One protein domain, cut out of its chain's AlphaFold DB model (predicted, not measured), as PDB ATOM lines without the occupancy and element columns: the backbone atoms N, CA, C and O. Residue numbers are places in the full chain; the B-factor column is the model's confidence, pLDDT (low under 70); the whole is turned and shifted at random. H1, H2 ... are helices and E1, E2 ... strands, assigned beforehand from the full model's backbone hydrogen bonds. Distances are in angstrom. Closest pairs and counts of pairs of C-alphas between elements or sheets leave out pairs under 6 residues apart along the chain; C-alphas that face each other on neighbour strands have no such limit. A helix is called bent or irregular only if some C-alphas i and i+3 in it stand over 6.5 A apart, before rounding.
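AT A GLANCE: This is residues 298 to 447 of the 543 residues of an uncharacterized protein of Clostridium sp. CAG:710 (UniProt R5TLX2). A small, strongly twisted sheet lies between helices, with H1 over one face and H2 and H3 over the other. The long helix H4 is bent like an L: its first arm packs on H3, its second passes the first residues of H1, and residues 439 to 447 stick out. The printed part has 150 residues, with four named helices and four strands in the order H1 E1 E2 E3 E4 H2 H3 H4; the sheet, E1 E2 E3 E4, is antiparallel and the class mixed. It is compact, with a radius of gyration of the C-alphas of 16.5 A and spans of 49 by 43 by 24 A.

HOW THE PARTS SIT: H1, residues 298 to 317, is on the sheet of E1, 326 to 331, E2, 341 to 347, E3, 350 to 356, and E4, 370 to 373; the closest C-alphas of H1 and E1, Gln 310 and Val 331, are 5.9 A apart. The strands form a meander of successive antiparallel hairpins; N 329 and O 344, N 345 and O 352, and N 353 and O 372 are within hydrogen-bond range, each at 2.8 A. H2, 377 to 391, and H3, 397 to 406, are on the opposite face from H1, giving three layers, helices on both faces. H2 and H3, a helical hairpin, touch, closest at C-alphas 381 and 403, 6.4 A. H4, 410 to 447, was assigned as one helix by its hydrogen bonds but is bent, C-alphas 428 and 431 being 7.7 A apart; arms H4a, 410 to 428, and H4b, 431 to 447, are about perpendicular at 90 degrees. H4a is irregular, with C-alphas 425 and 428 7.5 A apart. H3 and H4a, a helical hairpin, touch at a shallow tilt of 2 degrees, opposite ways, closest at C-alphas 401 and 413, 4.1 A. H4b touches H1 with residues 433 to 437 alone, closest at C-alphas 434 and 301, 6.2 A. Every O i to N i+4 pair is within range in H1, H2, H3 and H4b, and 14 of 15 in H4a.

IN THESE COORDINATES: H1 begins at C-alpha 298 (297.107, 209.266, 285.606) and is 28.6 A long; H2 is 21.6 A and H4a 29.3 A. H4b, 23.7 A, ends at C-alpha 447 (285.492, 199.883, 298.723).

THE WHOLE: The farthest C-alphas, Gly 348 and Asn 447, are 52.9 A apart. The printed part has no cut; the link E3 to E4 is long, with 13 residues. Mean pLDDT of the printed part is 80.0, and 23 residues are under 70, among them 437 to 447.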
ATOM      1  N   GLU A 298     296.964 210.551 286.303       73.06
ATOM      2  CA  GLU A 298     297.107 209.266 285.606       73.06
ATOM      3  C   GLU A 298     297.993 209.379 284.360       73.06
ATOM      4  O   GLU A 298     298.942 208.614 284.203       73.06
ATOM      5  N   ASN A 299     297.748 210.369 283.493       83.19
ATOM      6  CA  ASN A 299     298.529 210.542 282.268       83.19
ATOM      7  C   ASN A 299     299.988 210.920 282.567       83.19
ATOM      8  O   ASN A 299     300.883 210.519 281.828       83.19
ATOM      9  N   ILE A 300     300.253 211.669 283.646       82.06
ATOM     10  CA  ILE A 300     301.621 211.969 284.103       82.06
ATOM     11  C   ILE A 300     302.342 210.674 284.489       82.06
ATOM     12  O   ILE A 300     303.479 210.461 284.059       82.06
ATOM     13  N   VAL A 301     301.681 209.800 285.256       75.00
ATOM     14  CA  VAL A 301     302.233 208.491 285.636       75.00
ATOM     15  C   VAL A 301     302.464 207.630 284.392       75.00
ATOM     16  O   VAL A 301     303.572 207.131 284.199       75.00
ATOM     17  N   MET A 302     301.478 207.536 283.494       80.81
ATOM     18  CA  MET A 302     301.596 206.755 282.255       80.81
ATOM     19  C   MET A 302     302.714 207.268 281.345       80.81
ATOM     20  O   MET A 302     303.444 206.471 280.759       80.81
ATOM     21  N   GLN A 303     302.904 208.585 281.248       89.06
ATOM     22  CA  GLN A 303     303.991 209.178 280.471       89.06
ATOM     23  C   GLN A 303     305.368 208.855 281.064       89.06
ATOM     24  O   GLN A 303     306.305 208.577 280.313       89.06
ATOM     25  N   ALA A 304     305.509 208.866 282.392       81.38
ATOM     26  CA  ALA A 304     306.751 208.469 283.051       81.38
ATOM     27  C   ALA A 304     307.045 206.971 282.866       81.38
ATOM     28  O   ALA A 304     308.166 206.593 282.513       81.38
ATOM     29  N   ASP A 305     306.027 206.126 283.025       81.12
ATOM     30  CA  ASP A 305     306.124 204.685 282.799       81.12
ATOM     31  C   ASP A 305     306.475 204.371 281.338       81.12
ATOM     32  O   ASP A 305     307.314 203.507 281.075       81.12
ATOM     33  N   TYR A 306     305.921 205.126 280.386       88.88
ATOM     34  CA  TYR A 306     306.280 205.026 278.975       88.88
ATOM     35  C   TYR A 306     307.753 205.374 278.729       88.88
ATOM     36  O   TYR A 306     308.432 204.665 277.987       88.88
ATOM     37  N   ILE A 307     308.282 206.434 279.351       85.06
ATOM     38  CA  ILE A 307     309.700 206.808 279.205       85.06
ATOM     39  C   ILE A 307     310.606 205.677 279.709       85.06
ATOM     40  O   ILE A 307     311.582 205.326 279.039       85.06
ATOM     41  N   ASN A 308     310.255 205.061 280.841       79.81
ATOM     42  CA  ASN A 308     310.973 203.902 281.376       79.81
ATOM     43  C   ASN A 308     310.872 202.688 280.444       79.81
ATOM     44  O   ASN A 308     311.883 202.048 280.153       79.81
ATOM     45  N   TYR A 309     309.676 202.397 279.931       84.94
ATOM     46  CA  TYR A 309     309.448 201.345 278.942       84.94
ATOM     47  C   TYR A 309     310.312 201.551 277.694       84.94
ATOM     48  O   TYR A 309     311.073 200.661 277.315       84.94
ATOM     49  N   GLN A 310     310.266 202.746 277.104       86.94
ATOM     50  CA  GLN A 310     311.084 203.118 275.956       86.94
ATOM     51  C   GLN A 310     312.567 202.891 276.265       86.94
ATOM     52  O   GLN A 310     313.253 202.220 275.496       86.94
ATOM     53  N   GLN A 311     313.064 203.382 277.404       82.62
ATOM     54  CA  GLN A 311     314.465 203.209 277.790       82.62
ATOM     55  C   GLN A 311     314.848 201.730 277.955       82.62
ATOM     56  O   GLN A 311     315.926 201.323 277.520       82.62
ATOM     57  N   ASN A 312     313.969 200.911 278.531       81.44
ATOM     58  CA  ASN A 312     314.195 199.476 278.708       81.44
ATOM     59  C   ASN A 312     314.279 198.730 277.375       81.44
ATOM     60  O   ASN A 312     315.134 197.854 277.220       81.44
ATOM     61  N   ILE A 313     313.426 199.074 276.409       84.31
ATOM     62  CA  ILE A 313     313.472 198.497 275.060       84.31
ATOM     63  C   ILE A 313     314.780 198.899 274.364       84.31
ATOM     64  O   ILE A 313     315.505 198.038 273.869       84.31
ATOM     65  N   LEU A 314     315.149 200.183 274.416       83.19
ATOM     66  CA  LEU A 314     316.402 200.689 273.841       83.19
ATOM     67  C   LEU A 314     317.644 200.012 274.446       83.19
ATOM     68  O   LEU A 314     318.559 199.630 273.715       83.19
ATOM     69  N   ASN A 315     317.662 199.809 275.767       80.88
ATOM     70  CA  ASN A 315     318.760 199.137 276.465       80.88
ATOM     71  C   ASN A 315     318.932 197.677 276.014       80.88
ATOM     72  O   ASN A 315     320.062 197.200 275.912       80.88
ATOM     73  N   GLN A 316     317.832 196.970 275.738       81.06
ATOM     74  CA  GLN A 316     317.856 195.563 275.320       81.06
ATOM     75  C   GLN A 316     318.300 195.374 273.867       81.06
ATOM     76  O   GLN A 316     318.980 194.397 273.556       81.06
ATOM     77  N   ILE A 317     317.961 196.314 272.985       78.12
ATOM     78  CA  ILE A 317     318.429 196.309 271.592       78.12
ATOM     79  C   ILE A 317     319.942 196.588 271.528       78.12
ATOM     80  O   ILE A 317     320.654 196.035 270.685       78.12
ATOM     81  N   GLY A 318     320.444 197.427 272.437       67.38
ATOM     82  CA  GLY A 318     321.854 197.794 272.527       67.38
ATOM     83  C   GLY A 318     322.335 198.716 271.395       67.38
ATOM     84  O   GLY A 318     321.638 199.003 270.421       67.38
ATOM     85  N   SER A 319     323.580 199.184 271.506       60.62
ATOM     86  CA  SER A 319     324.196 200.152 270.579       60.62
ATOM     87  C   SER A 319     324.496 199.602 269.178       60.62
ATOM     88  O   SER A 319     324.820 200.366 268.275       60.62
ATOM     89  N   ASN A 320     324.385 198.290 268.954       55.84
ATOM     90  CA  ASN A 320     324.698 197.694 267.651       55.84
ATOM     91  C   ASN A 320     323.607 197.945 266.595       55.84
ATOM     92  O   ASN A 320     323.923 197.954 265.407       55.84
ATOM     93  N   ALA A 321     322.355 198.188 267.003       57.59
ATOM     94  CA  ALA A 321     321.285 198.621 266.094       57.59
ATOM     95  C   ALA A 321     321.043 200.145 266.137       57.59
ATOM     96  O   ALA A 321     320.362 200.692 265.272       57.59
ATOM     97  N   PHE A 322     321.624 200.832 267.128       60.88
ATOM     98  CA  PHE A 322     321.451 202.254 267.407       60.88
ATOM     99  C   PHE A 322     322.753 203.026 267.214       60.88
ATOM    100  O   PHE A 322     323.644 202.981 268.057       60.88
ATOM    101  N   ASN A 323     322.854 203.797 266.133       60.16
ATOM    102  CA  ASN A 323     323.965 204.733 265.985       60.16
ATOM    103  C   ASN A 323     323.665 206.023 266.769       60.16
ATOM    104  O   ASN A 323     322.539 206.518 266.697       60.16
ATOM    105  N   ASN A 324     324.661 206.616 267.441       60.94
ATOM    106  CA  ASN A 324     324.513 207.822 268.290       60.94
ATOM    107  C   ASN A 324     323.950 209.069 267.565       60.94
ATOM    108  O   ASN A 324     323.678 210.087 268.193       60.94
ATOM    109  N   GLU A 325     323.795 209.008 266.245       70.25
ATOM    110  CA  GLU A 325     323.223 210.060 265.399       70.25
ATOM    111  C   GLU A 325     321.689 209.980 265.263       70.25
ATOM    112  O   GLU A 325     321.091 210.841 264.614       70.25
ATOM    113  N   CYS A 326     321.047 208.945 265.815       78.81
ATOM    114  CA  CYS A 326     319.606 208.728 265.685       78.81
ATOM    115  C   CYS A 326     318.847 209.295 266.892       78.81
ATOM    116  O   CYS A 326     319.178 208.992 268.037       78.81
ATOM    117  N   ALA A 327     317.793 210.073 266.640       84.44
ATOM    118  CA  ALA A 327     316.841 210.492 267.666       84.44
ATOM    119  C   ALA A 327     315.705 209.467 267.767       84.44
ATOM    120  O   ALA A 327     315.121 209.090 266.751       84.44
ATOM    121  N   VAL A 328     315.384 209.021 268.983       87.38
ATOM    122  CA  VAL A 328     314.252 208.115 269.215       87.38
ATOM    123  C   VAL A 328     312.958 208.900 269.151       87.38
ATOM    124  O   VAL A 328     312.792 209.860 269.895       87.38
ATOM    125  N   VAL A 329     312.051 208.492 268.272       86.75
ATOM    126  CA  VAL A 329     310.757 209.152 268.081       86.75
ATOM    127  C   VAL A 329     309.700 208.481 268.951       86.75
ATOM    128  O   VAL A 329     309.051 209.146 269.752       86.75
ATOM    129  N   PHE A 330     309.544 207.164 268.815       91.75
ATOM    130  CA  PHE A 330     308.494 206.411 269.499       91.75
ATOM    131  C   PHE A 330     308.813 204.914 269.545       91.75
ATOM    132  O   PHE A 330     309.443 204.393 268.627       91.75
ATOM    133  N   VAL A 331     308.350 204.222 270.586       89.69
ATOM    134  CA  VAL A 331     308.356 202.758 270.690       89.69
ATOM    135  C   VAL A 331     306.915 202.289 270.839       89.69
ATOM    136  O   VAL A 331     306.239 202.667 271.792       89.69
ATOM    137  N   THR A 332     306.439 201.459 269.913       87.00
ATOM    138  CA  THR A 332     305.059 200.956 269.942       87.00
ATOM    139  C   THR A 332     304.823 199.962 271.079       87.00
ATOM    140  O   THR A 332     305.758 199.453 271.703       87.00
ATOM    141  N   GLU A 333     303.547 199.632 271.301       83.69
ATOM    142  CA  GLU A 333     303.119 198.518 272.158       83.69
ATOM    143  C   GLU A 333     303.518 198.687 273.641       83.69
ATOM    144  O   GLU A 333     303.893 197.731 274.324       83.69
ATOM    145  N   PHE A 334     303.441 199.919 274.148       81.06
ATOM    146  CA  PHE A 334     303.539 200.221 275.577       81.06
ATOM    147  C   PHE A 334     302.417 199.519 276.359       81.06
ATOM    148  O   PHE A 334     301.261 199.673 275.993       81.06
ATOM    149  N   LYS A 335     302.761 198.759 277.413       74.44
ATOM    150  CA  LYS A 335     301.873 197.842 278.173       74.44
ATOM    151  C   LYS A 335     301.382 196.589 277.428       74.44
ATOM    152  O   LYS A 335     300.509 195.880 277.917       74.44
ATOM    153  N   TYR A 336     301.968 196.272 276.276       70.62
ATOM    154  CA  TYR A 336     301.592 195.106 275.471       70.62
ATOM    155  C   TYR A 336     302.732 194.100 275.353       70.62
ATOM    156  O   TYR A 336     303.424 194.062 274.338       70.62
ATOM    157  N   ASP A 337     302.953 193.263 276.357       66.31
ATOM    158  CA  ASP A 337     304.186 192.465 276.440       66.31
ATOM    159  C   ASP A 337     304.359 191.416 275.329       66.31
ATOM    160  O   ASP A 337     305.483 191.036 275.030       66.31
ATOM    161  N   ASN A 338     303.287 191.006 274.645       69.50
ATOM    162  CA  ASN A 338     303.336 189.915 273.657       69.50
ATOM    163  C   ASN A 338     303.366 190.388 272.197       69.50
ATOM    164  O   ASN A 338     303.369 189.566 271.282       69.50
ATOM    165  N   CYS A 339     303.348 191.699 271.961       74.12
ATOM    166  CA  CYS A 339     303.286 192.256 270.614       74.12
ATOM    167  C   CYS A 339     304.681 192.578 270.069       74.12
ATOM    168  O   CYS A 339     305.561 193.014 270.812       74.12
ATOM    169  N   GLU A 340     304.849 192.422 268.753       82.69
ATOM    170  CA  GLU A 340     306.009 192.933 268.017       82.69
ATOM    171  C   GLU A 340     306.220 194.422 268.315       82.69
ATOM    172  O   GLU A 340     305.280 195.222 268.280       82.69
ATOM    173  N   LYS A 341     307.465 194.803 268.610       87.69
ATOM    174  CA  LYS A 341     307.806 196.189 268.942       87.69
ATOM    175  C   LYS A 341     308.389 196.885 267.728       87.69
ATOM    176  O   LYS A 341     309.329 196.387 267.117       87.69
ATOM    177  N   ASN A 342     307.890 198.078 267.437       90.50
ATOM    178  CA  ASN A 342     308.443 198.964 266.429       90.50
ATOM    179  C   ASN A 342     309.077 200.165 267.114       90.50
ATOM    180  O   ASN A 342     308.412 200.892 267.856       90.50
ATOM    181  N   VAL A 343     310.362 200.385 266.856       91.25
ATOM    182  CA  VAL A 343     311.084 201.563 267.332       91.25
ATOM    183  C   VAL A 343     311.306 202.516 266.174       91.25
ATOM    184  O   VAL A 343     312.115 202.255 265.283       91.25
ATOM    185  N   PHE A 344     310.588 203.630 266.193       92.12
ATOM    186  CA  PHE A 344     310.704 204.692 265.209       92.12
ATOM    187  C   PHE A 344     311.840 205.637 265.572       92.12
ATOM    188  O   PHE A 344     311.911 206.157 266.687       92.12
ATOM    189  N   LEU A 345     312.716 205.878 264.602       90.12
ATOM    190  CA  LEU A 345     313.933 206.664 264.731       90.12
ATOM    191  C   LEU A 345     314.009 207.716 263.640       90.12
ATOM    192  O   LEU A 345     313.630 207.468 262.497       90.12
ATOM    193  N   ARG A 346     314.589 208.866 263.975       89.75
ATOM    194  CA  ARG A 346     314.963 209.896 263.011       89.75
ATOM    195  C   ARG A 346     316.477 209.941 262.864       89.75
ATOM    196  O   ARG A 346     317.194 210.134 263.844       89.75
ATOM    197  N   LYS A 347     316.963 209.840 261.628       86.56
ATOM    198  CA  LYS A 347     318.372 210.013 261.265       86.56
ATOM    199  C   LYS A 347     318.499 211.194 260.307       86.56
ATOM    200  O   LYS A 347     318.155 211.106 259.132       86.56
ATOM    201  N   GLY A 348     318.966 212.334 260.817       84.81
ATOM    202  CA  GLY A 348     318.938 213.589 260.063       84.81
ATOM    203  C   GLY A 348     317.497 214.025 259.768       84.81
ATOM    204  O   GLY A 348     316.758 214.357 260.698       84.81
ATOM    205  N   ASN A 349     317.112 214.019 258.488       83.50
ATOM    206  CA  ASN A 349     315.752 214.334 258.029       83.50
ATOM    207  C   ASN A 349     314.919 213.093 257.667       83.50
ATOM    208  O   ASN A 349     313.731 213.241 257.401       83.50
ATOM    209  N   ASP A 350     315.523 211.904 257.670       87.69
ATOM    210  CA  ASP A 350     314.857 210.659 257.295       87.69
ATOM    211  C   ASP A 350     314.374 209.892 258.529       87.69
ATOM    212  O   ASP A 350     314.969 209.985 259.608       87.69
ATOM    213  N   TYR A 351     313.321 209.091 258.350       90.56
ATOM    214  CA  TYR A 351     312.757 208.231 259.386       90.56
ATOM    215  C   TYR A 351     312.973 206.747 259.066       90.56
ATOM    216  O   TYR A 351     312.908 206.306 257.915       90.56
ATOM    217  N   GLN A 352     313.248 205.971 260.107       91.12
ATOM    218  CA  GLN A 352     313.466 204.527 260.058       91.12
ATOM    219  C   GLN A 352     312.660 203.856 261.168       91.12
ATOM    220  O   GLN A 352     312.379 204.476 262.192       91.12
ATOM    221  N   LYS A 353     312.310 202.586 260.976       91.75
ATOM    222  CA  LYS A 353     311.710 201.748 262.011       91.75
ATOM    223  C   LYS A 353     312.524 200.482 262.207       91.75
ATOM    224  O   LYS A 353     312.935 199.840 261.239       91.75
ATOM    225  N   ILE A 354     312.766 200.149 263.464       89.81
ATOM    226  CA  ILE A 354     313.356 198.885 263.885       89.81
ATOM    227  C   ILE A 354     312.214 197.992 264.346       89.81
ATOM    228  O   ILE A 354     311.517 198.349 265.289       89.81
ATOM    229  N   ILE A 355     312.037 196.855 263.687       89.25
ATOM    230  CA  ILE A 355     311.022 195.861 264.023       89.25
ATOM    231  C   ILE A 355     311.670 194.775 264.875       89.25
ATOM    232  O   ILE A 355     312.684 194.196 264.472       89.25
ATOM    233  N   ILE A 356     311.081 194.508 266.036       88.62
ATOM    234  CA  ILE A 356     311.574 193.565 267.037       88.62
ATOM    235  C   ILE A 356     310.502 192.492 267.245       88.62
ATOM    236  O   ILE A 356     309.509 192.743 267.937       88.62
ATOM    237  N   PRO A 357     310.690 191.300 266.656       85.94
ATOM    238  CA  PRO A 357     309.775 190.186 266.848       85.94
ATOM    239  C   PRO A 357     309.759 189.706 268.303       85.94
ATOM    240  O   PRO A 357     310.735 189.873 269.041       85.94
ATOM    241  N   MET A 358     308.668 189.046 268.692       83.38
ATOM    242  CA  MET A 358     308.553 188.355 269.979       83.38
ATOM    243  C   MET A 358     308.744 186.851 269.792       83.38
ATOM    244  O   MET A 358     308.258 186.266 268.823       83.38
ATOM    245  N   LYS A 359     309.448 186.211 270.727       80.12
ATOM    246  CA  LYS A 359     309.542 184.752 270.821       80.12
ATOM    247  C   LYS A 359     308.284 184.175 271.466       80.12
ATOM    248  O   LYS A 359     307.540 184.870 272.153       80.12
ATOM    249  N   ASN A 360     308.105 182.862 271.329       74.81
ATOM    250  CA  ASN A 360     306.994 182.132 271.952       74.81
ATOM    251  C   ASN A 360     306.985 182.227 273.490       74.81
ATOM    252  O   ASN A 360     305.932 182.092 274.099       74.81
ATOM    253  N   ASP A 361     308.141 182.464 274.116       77.94
ATOM    254  CA  ASP A 361     308.269 182.688 275.562       77.94
ATOM    255  C   ASP A 361     308.025 184.154 275.973       77.94
ATOM    256  O   ASP A 361     308.328 184.530 277.104       77.94
ATOM    257  N   LYS A 362     307.482 184.977 275.062       72.69
ATOM    258  CA  LYS A 362     307.181 186.405 275.251       72.69
ATOM    259  C   LYS A 362     308.421 187.284 275.464       72.69
ATOM    260  O   LYS A 362     308.299 188.440 275.859       72.69
ATOM    261  N   THR A 363     309.625 186.785 275.174       84.00
ATOM    262  CA  THR A 363     310.848 187.605 275.182       84.00
ATOM    263  C   THR A 363     311.136 188.207 273.805       84.00
ATOM    264  O   THR A 363     310.750 187.652 272.776       84.00
ATOM    265  N   MET A 364     311.824 189.352 273.759       85.81
ATOM    266  CA  MET A 364     312.199 189.983 272.489       85.81
ATOM    267  C   MET A 364     313.239 189.150 271.733       85.81
ATOM    268  O   MET A 364     314.271 188.746 272.281       85.81
ATOM    269  N   ASP A 365     313.010 188.951 270.438       87.44
ATOM    270  CA  ASP A 365     313.941 188.262 269.554       87.44
ATOM    271  C   ASP A 365     314.956 189.226 268.930       87.44
ATOM    272  O   ASP A 365     314.943 189.523 267.735       87.44
ATOM    273  N   ILE A 366     315.872 189.712 269.772       86.44
ATOM    274  CA  ILE A 366     316.907 190.683 269.384       86.44
ATOM    275  C   ILE A 366     317.780 190.176 268.217       86.44
ATOM    276  O   ILE A 366     318.316 190.974 267.448       86.44
ATOM    277  N   ALA A 367     317.909 188.856 268.046       83.81
ATOM    278  CA  ALA A 367     318.705 188.261 266.973       83.81
ATOM    279  C   ALA A 367     318.071 188.419 265.579       83.81
ATOM    280  O   ALA A 367     318.798 188.414 264.587       83.81
ATOM    281  N   ASN A 368     316.747 188.582 265.506       86.88
ATOM    282  CA  ASN A 368     315.978 188.639 264.259       86.88
ATOM    283  C   ASN A 368     315.366 190.025 264.000       86.88
ATOM    284  O   ASN A 368     314.364 190.156 263.298       86.88
ATOM    285  N   ILE A 369     315.980 191.069 264.557       88.25
ATOM    286  CA  ILE A 369     315.581 192.455 264.316       88.25
ATOM    287  C   ILE A 369     315.725 192.810 262.831       88.25
ATOM    288  O   ILE A 369     316.730 192.492 262.191       88.25
ATOM    289  N   SER A 370     314.750 193.552 262.300       87.69
ATOM    290  CA  SER A 370     314.829 194.139 260.960       87.69
ATOM    291  C   SER A 370     314.762 195.663 261.009       87.69
ATOM    292  O   SER A 370     314.094 196.241 261.860       87.69
ATOM    293  N   VAL A 371     315.472 196.328 260.095       87.94
ATOM    294  CA  VAL A 371     315.462 197.791 259.965       87.94
ATOM    295  C   VAL A 371     314.851 198.159 258.625       87.94
ATOM    296  O   VAL A 371     315.297 197.684 257.581       87.94
ATOM    297  N   GLN A 372     313.840 199.018 258.654       89.94
ATOM    298  CA  GLN A 372     313.110 199.470 257.477       89.94
ATOM    299  C   GLN A 372     313.100 200.997 257.412       89.94
ATOM    300  O   GLN A 372     313.156 201.686 258.432       89.94
ATOM    301  N   LYS A 373     313.030 201.542 256.197       89.62
ATOM    302  CA  LYS A 373     312.762 202.967 255.996       89.62
ATOM    303  C   LYS A 373     311.272 203.225 256.222       89.62
ATOM    304  O   LYS A 373     310.448 202.395 255.851       89.62
ATOM    305  N   VAL A 374     310.941 204.366 256.817       89.38
ATOM    306  CA  VAL A 374     309.556 204.837 256.912       89.38
ATOM    307  C   VAL A 374     309.319 205.804 255.760       89.38
ATOM    308  O   VAL A 374     309.897 206.891 255.731       89.38
ATOM    309  N   ASP A 375     308.517 205.383 254.784       84.38
ATOM    310  CA  ASP A 375     308.211 206.194 253.600       84.38
ATOM    311  C   ASP A 375     306.994 207.110 253.804       84.38
ATOM    312  O   ASP A 375     306.913 208.158 253.164       84.38
ATOM    313  N   ASP A 376     306.083 206.754 254.715       85.94
ATOM    314  CA  ASP A 376     304.916 207.559 255.077       85.94
ATOM    315  C   ASP A 376     304.995 207.998 256.543       85.94
ATOM    316  O   ASP A 376     304.932 207.185 257.468       85.94
ATOM    317  N   ILE A 377     305.108 209.310 256.757       84.94
ATOM    318  CA  ILE A 377     305.170 209.913 258.091       84.94
ATOM    319  C   ILE A 377     303.896 209.644 258.909       84.94
ATOM    320  O   ILE A 377     303.950 209.615 260.143       84.94
ATOM    321  N   ASN A 378     302.767 209.385 258.238       83.62
ATOM    322  CA  ASN A 378     301.514 209.055 258.907       83.62
ATOM    323  C   ASN A 378     301.593 207.732 259.671       83.62
ATOM    324  O   ASN A 378     300.867 207.577 260.649       83.62
ATOM    325  N   GLU A 379     302.489 206.808 259.305       85.50
ATOM    326  CA  GLU A 379     302.711 205.582 260.085       85.50
ATOM    327  C   GLU A 379     303.140 205.921 261.522       85.50
ATOM    328  O   GLU A 379     302.608 205.376 262.492       85.50
ATOM    329  N   ILE A 380     304.064 206.878 261.661       88.62
ATOM    330  CA  ILE A 380     304.558 207.350 262.959       88.62
ATOM    331  C   ILE A 380     303.462 208.127 263.679       88.62
ATOM    332  O   ILE A 380     303.207 207.862 264.854       88.62
ATOM    333  N   LYS A 381     302.797 209.053 262.972       87.44
ATOM    334  CA  LYS A 381     301.706 209.862 263.535       87.44
ATOM    335  C   LYS A 381     300.626 208.967 264.144       87.44
ATOM    336  O   LYS A 381     300.342 209.094 265.328       87.44
ATOM    337  N   LEU A 382     300.084 208.034 263.362       80.88
ATOM    338  CA  LEU A 382     299.011 207.139 263.798       80.88
ATOM    339  C   LEU A 382     299.453 206.239 264.958       80.88
ATOM    340  O   LEU A 382     298.690 206.033 265.894       80.88
ATOM    341  N   SER A 383     300.700 205.757 264.938       83.31
ATOM    342  CA  SER A 383     301.235 204.929 266.026       83.31
ATOM    343  C   SER A 383     301.302 205.681 267.359       83.31
ATOM    344  O   SER A 383     301.003 205.102 268.405       83.31
ATOM    345  N   ILE A 384     301.683 206.963 267.334       88.38
ATOM    346  CA  ILE A 384     301.701 207.800 268.540       88.38
ATOM    347  C   ILE A 384     300.272 208.177 268.948       88.38
ATOM    348  O   ILE A 384     299.965 208.136 270.131       88.38
ATOM    349  N   GLU A 385     299.381 208.479 267.999       81.38
ATOM    350  CA  GLU A 385     297.971 208.811 268.273       81.38
ATOM    351  C   GLU A 385     297.193 207.671 268.940       81.38
ATOM    352  O   GLU A 385     296.354 207.921 269.816       81.38
ATOM    353  N   ASP A 386     297.482 206.428 268.550       73.88
ATOM    354  CA  ASP A 386     296.928 205.239 269.190       73.88
ATOM    355  C   ASP A 386     297.356 205.193 270.669       73.88
ATOM    356  O   ASP A 386     296.508 205.089 271.554       73.88
ATOM    357  N   CYS A 387     298.650 205.381 270.951       79.31
ATOM    358  CA  CYS A 387     299.196 205.380 272.313       79.31
ATOM    359  C   CYS A 387     298.739 206.586 273.153       79.31
ATOM    360  O   CYS A 387     298.462 206.444 274.346       79.31
ATOM    361  N   GLU A 388     298.628 207.763 272.533       81.62
ATOM    362  CA  GLU A 388     298.098 208.980 273.148       81.62
ATOM    363  C   GLU A 388     296.654 208.765 273.570       81.62
ATOM    364  O   GLU A 388     296.282 209.116 274.685       81.62
ATOM    365  N   THR A 389     295.830 208.161 272.714       66.06
ATOM    366  CA  THR A 389     294.444 207.931 273.115       66.06
ATOM    367  C   THR A 389     294.337 206.862 274.187       66.06
ATOM    368  O   THR A 389     293.541 206.985 275.115       66.06
ATOM    369  N   GLU A 390     295.078 205.776 274.024       65.12
ATOM    370  CA  GLU A 390     294.897 204.613 274.873       65.12
ATOM    371  C   GLU A 390     295.426 204.835 276.289       65.12
ATOM    372  O   GLU A 390     294.809 204.364 277.245       65.12
ATOM    373  N   PHE A 391     296.529 205.570 276.428       72.25
ATOM    374  CA  PHE A 391     297.233 205.735 277.700       72.25
ATOM    375  C   PHE A 391     297.481 207.196 278.085       72.25
ATOM    376  O   PHE A 391     298.154 207.453 279.079       72.25
ATOM    377  N   GLY A 392     297.020 208.162 277.285       75.94
ATOM    378  CA  GLY A 392     297.331 209.578 277.504       75.94
ATOM    379  C   GLY A 392     298.802 209.932 277.258       75.94
ATOM    380  O   GLY A 392     299.255 210.998 277.675       75.94
ATOM    381  N   VAL A 393     299.558 209.040 276.609       85.88
ATOM    382  CA  VAL A 393     301.010 209.143 276.425       85.88
ATOM    383  C   VAL A 393     301.336 209.898 275.141       85.88
ATOM    384  O   VAL A 393     301.039 209.450 274.039       85.88
ATOM    385  N   ILE A 394     302.037 211.019 275.275       87.38
ATOM    386  CA  ILE A 394     302.477 211.879 274.166       87.38
ATOM    387  C   ILE A 394     303.889 211.540 273.659       87.38
ATOM    388  O   ILE A 394     304.462 212.281 272.859       87.38
ATOM    389  N   ALA A 395     304.448 210.414 274.117       84.38
ATOM    390  CA  ALA A 395     305.738 209.876 273.694       84.38
ATOM    391  C   ALA A 395     306.898 210.885 273.841       84.38
ATOM    392  O   ALA A 395     306.956 211.629 274.822       84.38
ATOM    393  N   ASN A 396     307.853 210.895 272.899       86.31
ATOM    394  CA  ASN A 396     308.837 211.967 272.768       86.31
ATOM    395  C   ASN A 396     308.165 213.186 272.120       86.31
ATOM    396  O   ASN A 396     308.198 213.359 270.899       86.31
ATOM    397  N   ALA A 397     307.545 214.022 272.950       87.50
ATOM    398  CA  ALA A 397     306.723 215.143 272.510       87.50
ATOM    399  C   ALA A 397     307.416 216.119 271.533       87.50
ATOM    400  O   ALA A 397     306.772 216.501 270.558       87.50
ATOM    401  N   PRO A 398     308.705 216.493 271.690       88.94
ATOM    402  CA  PRO A 398     309.424 217.257 270.667       88.94
ATOM    403  C   PRO A 398     309.438 216.610 269.273       88.94
ATOM    404  O   PRO A 398     309.224 217.292 268.270       88.94
ATOM    405  N   GLU A 399     309.679 215.300 269.190       90.56
ATOM    406  CA  GLU A 399     309.681 214.585 267.907       90.56
ATOM    407  C   GLU A 399     308.262 214.361 267.382       90.56
ATOM    408  O   GLU A 399     308.029 214.483 266.180       90.56
ATOM    409  N   TYR A 400     307.295 214.109 268.266       92.00
ATOM    410  CA  TYR A 400     305.891 213.988 267.883       92.00
ATOM    411  C   TYR A 400     305.336 215.309 267.333       92.00
ATOM    412  O   TYR A 400     304.735 215.323 266.261       92.00
ATOM    413  N   ALA A 401     305.616 216.437 267.989       90.00
ATOM    414  CA  ALA A 401     305.255 217.766 267.500       90.00
ATOM    415  C   ALA A 401     305.869 218.045 266.118       90.00
ATOM    416  O   ALA A 401     305.186 218.542 265.226       90.00
ATOM    417  N   ARG A 402     307.127 217.639 265.893       90.38
ATOM    418  CA  ARG A 402     307.763 217.726 264.570       90.38
ATOM    419  C   ARG A 402     307.020 216.890 263.519       90.38
ATOM    420  O   ARG A 402     306.782 217.386 262.420       90.38
ATOM    421  N   VAL A 403     306.653 215.650 263.844       90.75
ATOM    422  CA  VAL A 403     305.870 214.754 262.969       90.75
ATOM    423  C   VAL A 403     304.498 215.359 262.633       90.75
ATOM    424  O   VAL A 403     304.081 215.338 261.471       90.75
ATOM    425  N   LEU A 404     303.823 215.951 263.621       88.88
ATOM    426  CA  LEU A 404     302.533 216.624 263.458       88.88
ATOM    427  C   LEU A 404     302.640 217.853 262.548       88.88
ATOM    428  O   LEU A 404     301.886 217.947 261.581       88.88
ATOM    429  N   SER A 405     303.627 218.726 262.771       87.81
ATOM    430  CA  SER A 405     303.886 219.882 261.900       87.81
ATOM    431  C   SER A 405     304.233 219.474 260.467       87.81
ATOM    432  O   SER A 405     303.733 220.067 259.514       87.81
ATOM    433  N   MET A 406     305.024 218.410 260.274       85.62
ATOM    434  CA  MET A 406     305.295 217.857 258.935       85.62
ATOM    435  C   MET A 406     304.027 217.343 258.236       85.62
ATOM    436  O   MET A 406     303.978 217.312 257.008       85.62
ATOM    437  N   SER A 407     303.009 216.973 259.012       81.69
ATOM    438  CA  SER A 407     301.703 216.514 258.533       81.69
ATOM    439  C   SER A 407     300.658 217.642 258.453       81.69
ATOM    440  O   SER A 407     299.500 217.370 258.146       81.69
ATOM    441  N   GLY A 408     301.046 218.897 258.726       82.12
ATOM    442  CA  GLY A 408     300.176 220.079 258.674       82.12
ATOM    443  C   GLY A 408     299.306 220.322 259.914       82.12
ATOM    444  O   GLY A 408     298.354 221.093 259.834       82.12
ATOM    445  N   ASP A 409     299.602 219.677 261.047       84.38
ATOM    446  CA  ASP A 409     298.801 219.724 262.281       84.38
ATOM    447  C   ASP A 409     299.482 220.561 263.385       84.38
ATOM    448  O   ASP A 409     299.777 220.092 264.487       84.38
ATOM    449  N   ASP A 410     299.790 221.821 263.061       81.88
ATOM    450  CA  ASP A 410     300.566 222.716 263.935       81.88
ATOM    451  C   ASP A 410     299.848 223.050 265.255       81.88
ATOM    452  O   ASP A 410     300.493 223.251 266.287       81.88
ATOM    453  N   GLY A 411     298.511 223.074 265.251       81.12
ATOM    454  CA  GLY A 411     297.713 223.306 266.458       81.12
ATOM    455  C   GLY A 411     297.879 222.180 267.479       81.12
ATOM    456  O   GLY A 411     298.162 222.438 268.653       81.12
ATOM    457  N   LYS A 412     297.788 220.922 267.025       86.00
ATOM    458  CA  LYS A 412     298.038 219.759 267.881       86.00
ATOM    459  C   LYS A 412     299.501 219.694 268.312       86.00
ATOM    460  O   LYS A 412     299.766 219.418 269.479       86.00
ATOM    461  N   ALA A 413     300.442 220.014 267.419       85.62
ATOM    462  CA  ALA A 413     301.866 220.064 267.751       85.62
ATOM    463  C   ALA A 413     302.144 220.998 268.943       85.62
ATOM    464  O   ALA A 413     302.848 220.612 269.878       85.62
ATOM    465  N   GLN A 414     301.540 222.192 268.957       85.94
ATOM    466  CA  GLN A 414     301.693 223.133 270.067       85.94
ATOM    467  C   GLN A 414     301.086 222.601 271.374       85.94
ATOM    468  O   GLN A 414     301.730 222.698 272.419       85.94
ATOM    469  N   SER A 415     299.895 221.997 271.324       86.56
ATOM    470  CA  SER A 415     299.265 221.407 272.516       86.56
ATOM    471  C   SER A 415     300.103 220.266 273.108       86.56
ATOM    472  O   SER A 415     300.310 220.203 274.320       86.56
ATOM    473  N   ILE A 416     300.687 219.408 272.262       88.88
ATOM    474  CA  ILE A 416     301.609 218.342 272.691       88.88
ATOM    475  C   ILE A 416     302.837 218.915 273.407       88.88
ATOM    476  O   ILE A 416     303.231 218.409 274.461       88.88
ATOM    477  N   LEU A 417     303.424 219.997 272.888       88.12
ATOM    478  CA  LEU A 417     304.543 220.675 273.551       88.12
ATOM    479  C   LEU A 417     304.129 221.299 274.891       88.12
ATOM    480  O   LEU A 417     304.903 221.253 275.850       88.12
ATOM    481  N   ASN A 418     302.917 221.843 274.989       85.94
ATOM    482  CA  ASN A 418     302.402 222.410 276.235       85.94
ATOM    483  C   ASN A 418     302.182 221.318 277.298       85.94
ATOM    484  O   ASN A 418     302.698 221.450 278.412       85.94
ATOM    485  N   LYS A 419     301.547 220.195 276.933       88.06
ATOM    486  CA  LYS A 419     301.402 219.010 277.803       88.06
ATOM    487  C   LYS A 419     302.755 218.467 278.259       88.06
ATOM    488  O   LYS A 419     302.920 218.113 279.424       88.06
ATOM    489  N   TRP A 420     303.749 218.453 277.372       90.12
ATOM    490  CA  TRP A 420     305.110 218.041 277.718       90.12
ATOM    491  C   TRP A 420     305.760 218.969 278.740       90.12
ATOM    492  O   TRP A 420     306.326 218.501 279.725       90.12
ATOM    493  N   ASN A 421     305.640 220.285 278.560       86.38
ATOM    494  CA  ASN A 421     306.133 221.254 279.541       86.38
ATOM    495  C   ASN A 421     305.421 221.098 280.892       86.38
ATOM    496  O   ASN A 421     306.066 221.186 281.939       86.38
ATOM    497  N   TYR A 422     304.117 220.813 280.874       85.88
ATOM    498  CA  TYR A 422     303.359 220.503 282.080       85.88
ATOM    499  C   TYR A 422     303.900 219.248 282.777       85.88
ATOM    500  O   TYR A 422     304.235 219.310 283.960       85.88
ATOM    501  N   PHE A 423     304.084 218.147 282.044       87.06
ATOM    502  CA  PHE A 423     304.706 216.923 282.555       87.06
ATOM    503  C   PHE A 423     306.090 217.191 283.165       87.06
ATOM    504  O   PHE A 423     306.344 216.805 284.307       87.06
ATOM    505  N   LEU A 424     306.962 217.918 282.457       84.00
ATOM    506  CA  LEU A 424     308.292 218.291 282.951       84.00
ATOM    507  C   LEU A 424     308.219 219.101 284.254       84.00
ATOM    508  O   LEU A 424     309.004 218.858 285.169       84.00
ATOM    509  N   SER A 425     307.255 220.021 284.377       83.94
ATOM    510  CA  SER A 425     307.058 220.814 285.601       83.94
ATOM    511  C   SER A 425     306.635 219.977 286.815       83.94
ATOM    512  O   SER A 425     306.879 220.383 287.950       83.94
ATOM    513  N   ARG A 426     306.047 218.797 286.582       83.19
ATOM    514  CA  ARG A 426     305.544 217.874 287.608       83.19
ATOM    515  C   ARG A 426     306.492 216.716 287.920       83.19
ATOM    516  O   ARG A 426     306.208 215.945 288.829       83.19
ATOM    517  N   GLN A 427     307.638 216.604 287.242       77.94
ATOM    518  CA  GLN A 427     308.572 215.484 287.443       77.94
ATOM    519  C   GLN A 427     309.059 215.335 288.889       77.94
ATOM    520  O   GLN A 427     309.189 214.218 289.379       77.94
ATOM    521  N   ASN A 428     309.285 216.446 289.593       79.38
ATOM    522  CA  ASN A 428     309.731 216.411 290.991       79.38
ATOM    523  C   ASN A 428     308.634 215.944 291.966       79.38
ATOM    524  O   ASN A 428     308.933 215.614 293.109       79.38
ATOM    525  N   GLU A 429     307.374 215.937 291.528       85.75
ATOM    526  CA  GLU A 429     306.207 215.504 292.301       85.75
ATOM    527  C   GLU A 429     305.744 214.098 291.886       85.75
ATOM    528  O   GLU A 429     304.757 213.605 292.427       85.75
ATOM    529  N   LEU A 430     306.435 213.442 290.942       77.31
ATOM    530  CA  LEU A 430     305.977 212.201 290.316       77.31
ATOM    531  C   LEU A 430     305.677 211.099 291.335       77.31
ATOM    532  O   LEU A 430     304.626 210.479 291.245       77.31
ATOM    533  N   ASP A 431     306.544 210.892 292.328       79.44
ATOM    534  CA  ASP A 431     306.327 209.863 293.355       79.44
ATOM    535  C   ASP A 431     305.078 210.150 294.200       79.44
ATOM    536  O   ASP A 431     304.331 209.237 294.544       79.44
ATOM    537  N   GLN A 432     304.805 211.426 294.494       79.62
ATOM    538  CA  GLN A 432     303.604 211.831 295.231       79.62
ATOM    539  C   GLN A 432     302.346 211.692 294.371       79.62
ATOM    540  O   GLN A 432     301.298 211.308 294.879       79.62
ATOM    541  N   ILE A 433     302.440 212.019 293.079       69.25
ATOM    542  CA  ILE A 433     301.358 211.821 292.107       69.25
ATOM    543  C   ILE A 433     301.048 210.324 291.990       69.25
ATOM    544  O   ILE A 433     299.892 209.930 292.083       69.25
ATOM    545  N   ARG A 434     302.079 209.481 291.868       75.75
ATOM    546  CA  ARG A 434     301.945 208.022 291.779       75.75
ATOM    547  C   ARG A 434     301.285 207.440 293.026       75.75
ATOM    548  O   ARG A 434     300.359 206.654 292.891       75.75
ATOM    549  N   GLN A 435     301.687 207.894 294.216       71.69
ATOM    550  CA  GLN A 435     301.030 207.519 295.473       71.69
ATOM    551  C   GLN A 435     299.557 207.922 295.502       71.69
ATOM    552  O   GLN A 435     298.733 207.111 295.897       71.69
ATOM    553  N   ARG A 436     299.199 209.132 295.052       75.00
ATOM    554  CA  ARG A 436     297.790 209.559 295.006       75.00
ATOM    555  C   ARG A 436     296.954 208.718 294.047       75.00
ATOM    556  O   ARG A 436     295.841 208.351 294.405       75.00
ATOM    557  N   VAL A 437     297.488 208.397 292.869       62.16
ATOM    558  CA  VAL A 437     296.825 207.510 291.900       62.16
ATOM    559  C   VAL A 437     296.660 206.102 292.491       62.16
ATOM    560  O   VAL A 437     295.560 205.561 292.488       62.16
ATOM    561  N   GLU A 438     297.708 205.538 293.101       65.19
ATOM    562  CA  GLU A 438     297.642 204.229 293.766       65.19
ATOM    563  C   GLU A 438     296.670 204.228 294.961       65.19
ATOM    564  O   GLU A 438     295.928 203.269 295.154       65.19
ATOM    565  N   GLU A 439     296.629 205.295 295.761       61.53
ATOM    566  CA  GLU A 439     295.684 205.453 296.870       61.53
ATOM    567  C   GLU A 439     294.242 205.568 296.378       61.53
ATOM    568  O   GLU A 439     293.350 205.000 297.011       61.53
ATOM    569  N   GLN A 440     294.001 206.268 295.266       51.25
ATOM    570  CA  GLN A 440     292.691 206.327 294.618       51.25
ATOM    571  C   GLN A 440     292.262 204.927 294.168       51.25
ATOM    572  O   GLN A 440     291.182 204.486 294.564       51.25
ATOM    573  N   ASP A 441     293.137 204.189 293.480       47.62
ATOM    574  CA  ASP A 441     292.881 202.822 293.013       47.62
ATOM    575  C   ASP A 441     292.672 201.823 294.161       47.62
ATOM    576  O   ASP A 441     291.764 200.992 294.116       47.62
ATOM    577  N   ILE A 442     293.494 201.882 295.215       46.84
ATOM    578  CA  ILE A 442     293.387 201.004 296.392       46.84
ATOM    579  C   ILE A 442     292.133 201.337 297.185       46.84
ATOM    580  O   ILE A 442     291.401 200.434 297.583       46.84
ATOM    581  N   THR A 443     291.878 202.624 297.428       44.56
ATOM    582  CA  THR A 443     290.664 203.063 298.118       44.56
ATOM    583  C   THR A 443     289.465 202.544 297.355       44.56
ATOM    584  O   THR A 443     288.611 201.889 297.940       44.56
ATOM    585  N   PHE A 444     289.436 202.761 296.047       41.25
ATOM    586  CA  PHE A 444     288.407 202.261 295.157       41.25
ATOM    587  C   PHE A 444     288.250 200.735 295.245       41.25
ATOM    588  O   PHE A 444     287.176 200.273 295.628       41.25
ATOM    589  N   ARG A 445     289.318 199.952 295.055       41.09
ATOM    590  CA  ARG A 445     289.298 198.480 295.151       41.09
ATOM    591  C   ARG A 445     288.813 197.970 296.510       41.09
ATOM    592  O   ARG A 445     287.952 197.100 296.559       41.09
ATOM    593  N   ASN A 446     289.307 198.538 297.609       41.84
ATOM    594  CA  ASN A 446     288.900 198.154 298.964       41.84
ATOM    595  C   ASN A 446     287.425 198.475 299.222       41.84
ATOM    596  O   ASN A 446     286.743 197.750 299.944       41.84
ATOM    597  N   ASN A 447     286.913 199.559 298.637       40.94
ATOM    598  CA  ASN A 447     285.492 199.883 298.723       40.94
ATOM    599  C   ASN A 447     284.648 198.860 297.962       40.94
ATOM    600  O   ASN A 447     283.617 198.440 298.484       40.94
TER     601      ASN A 447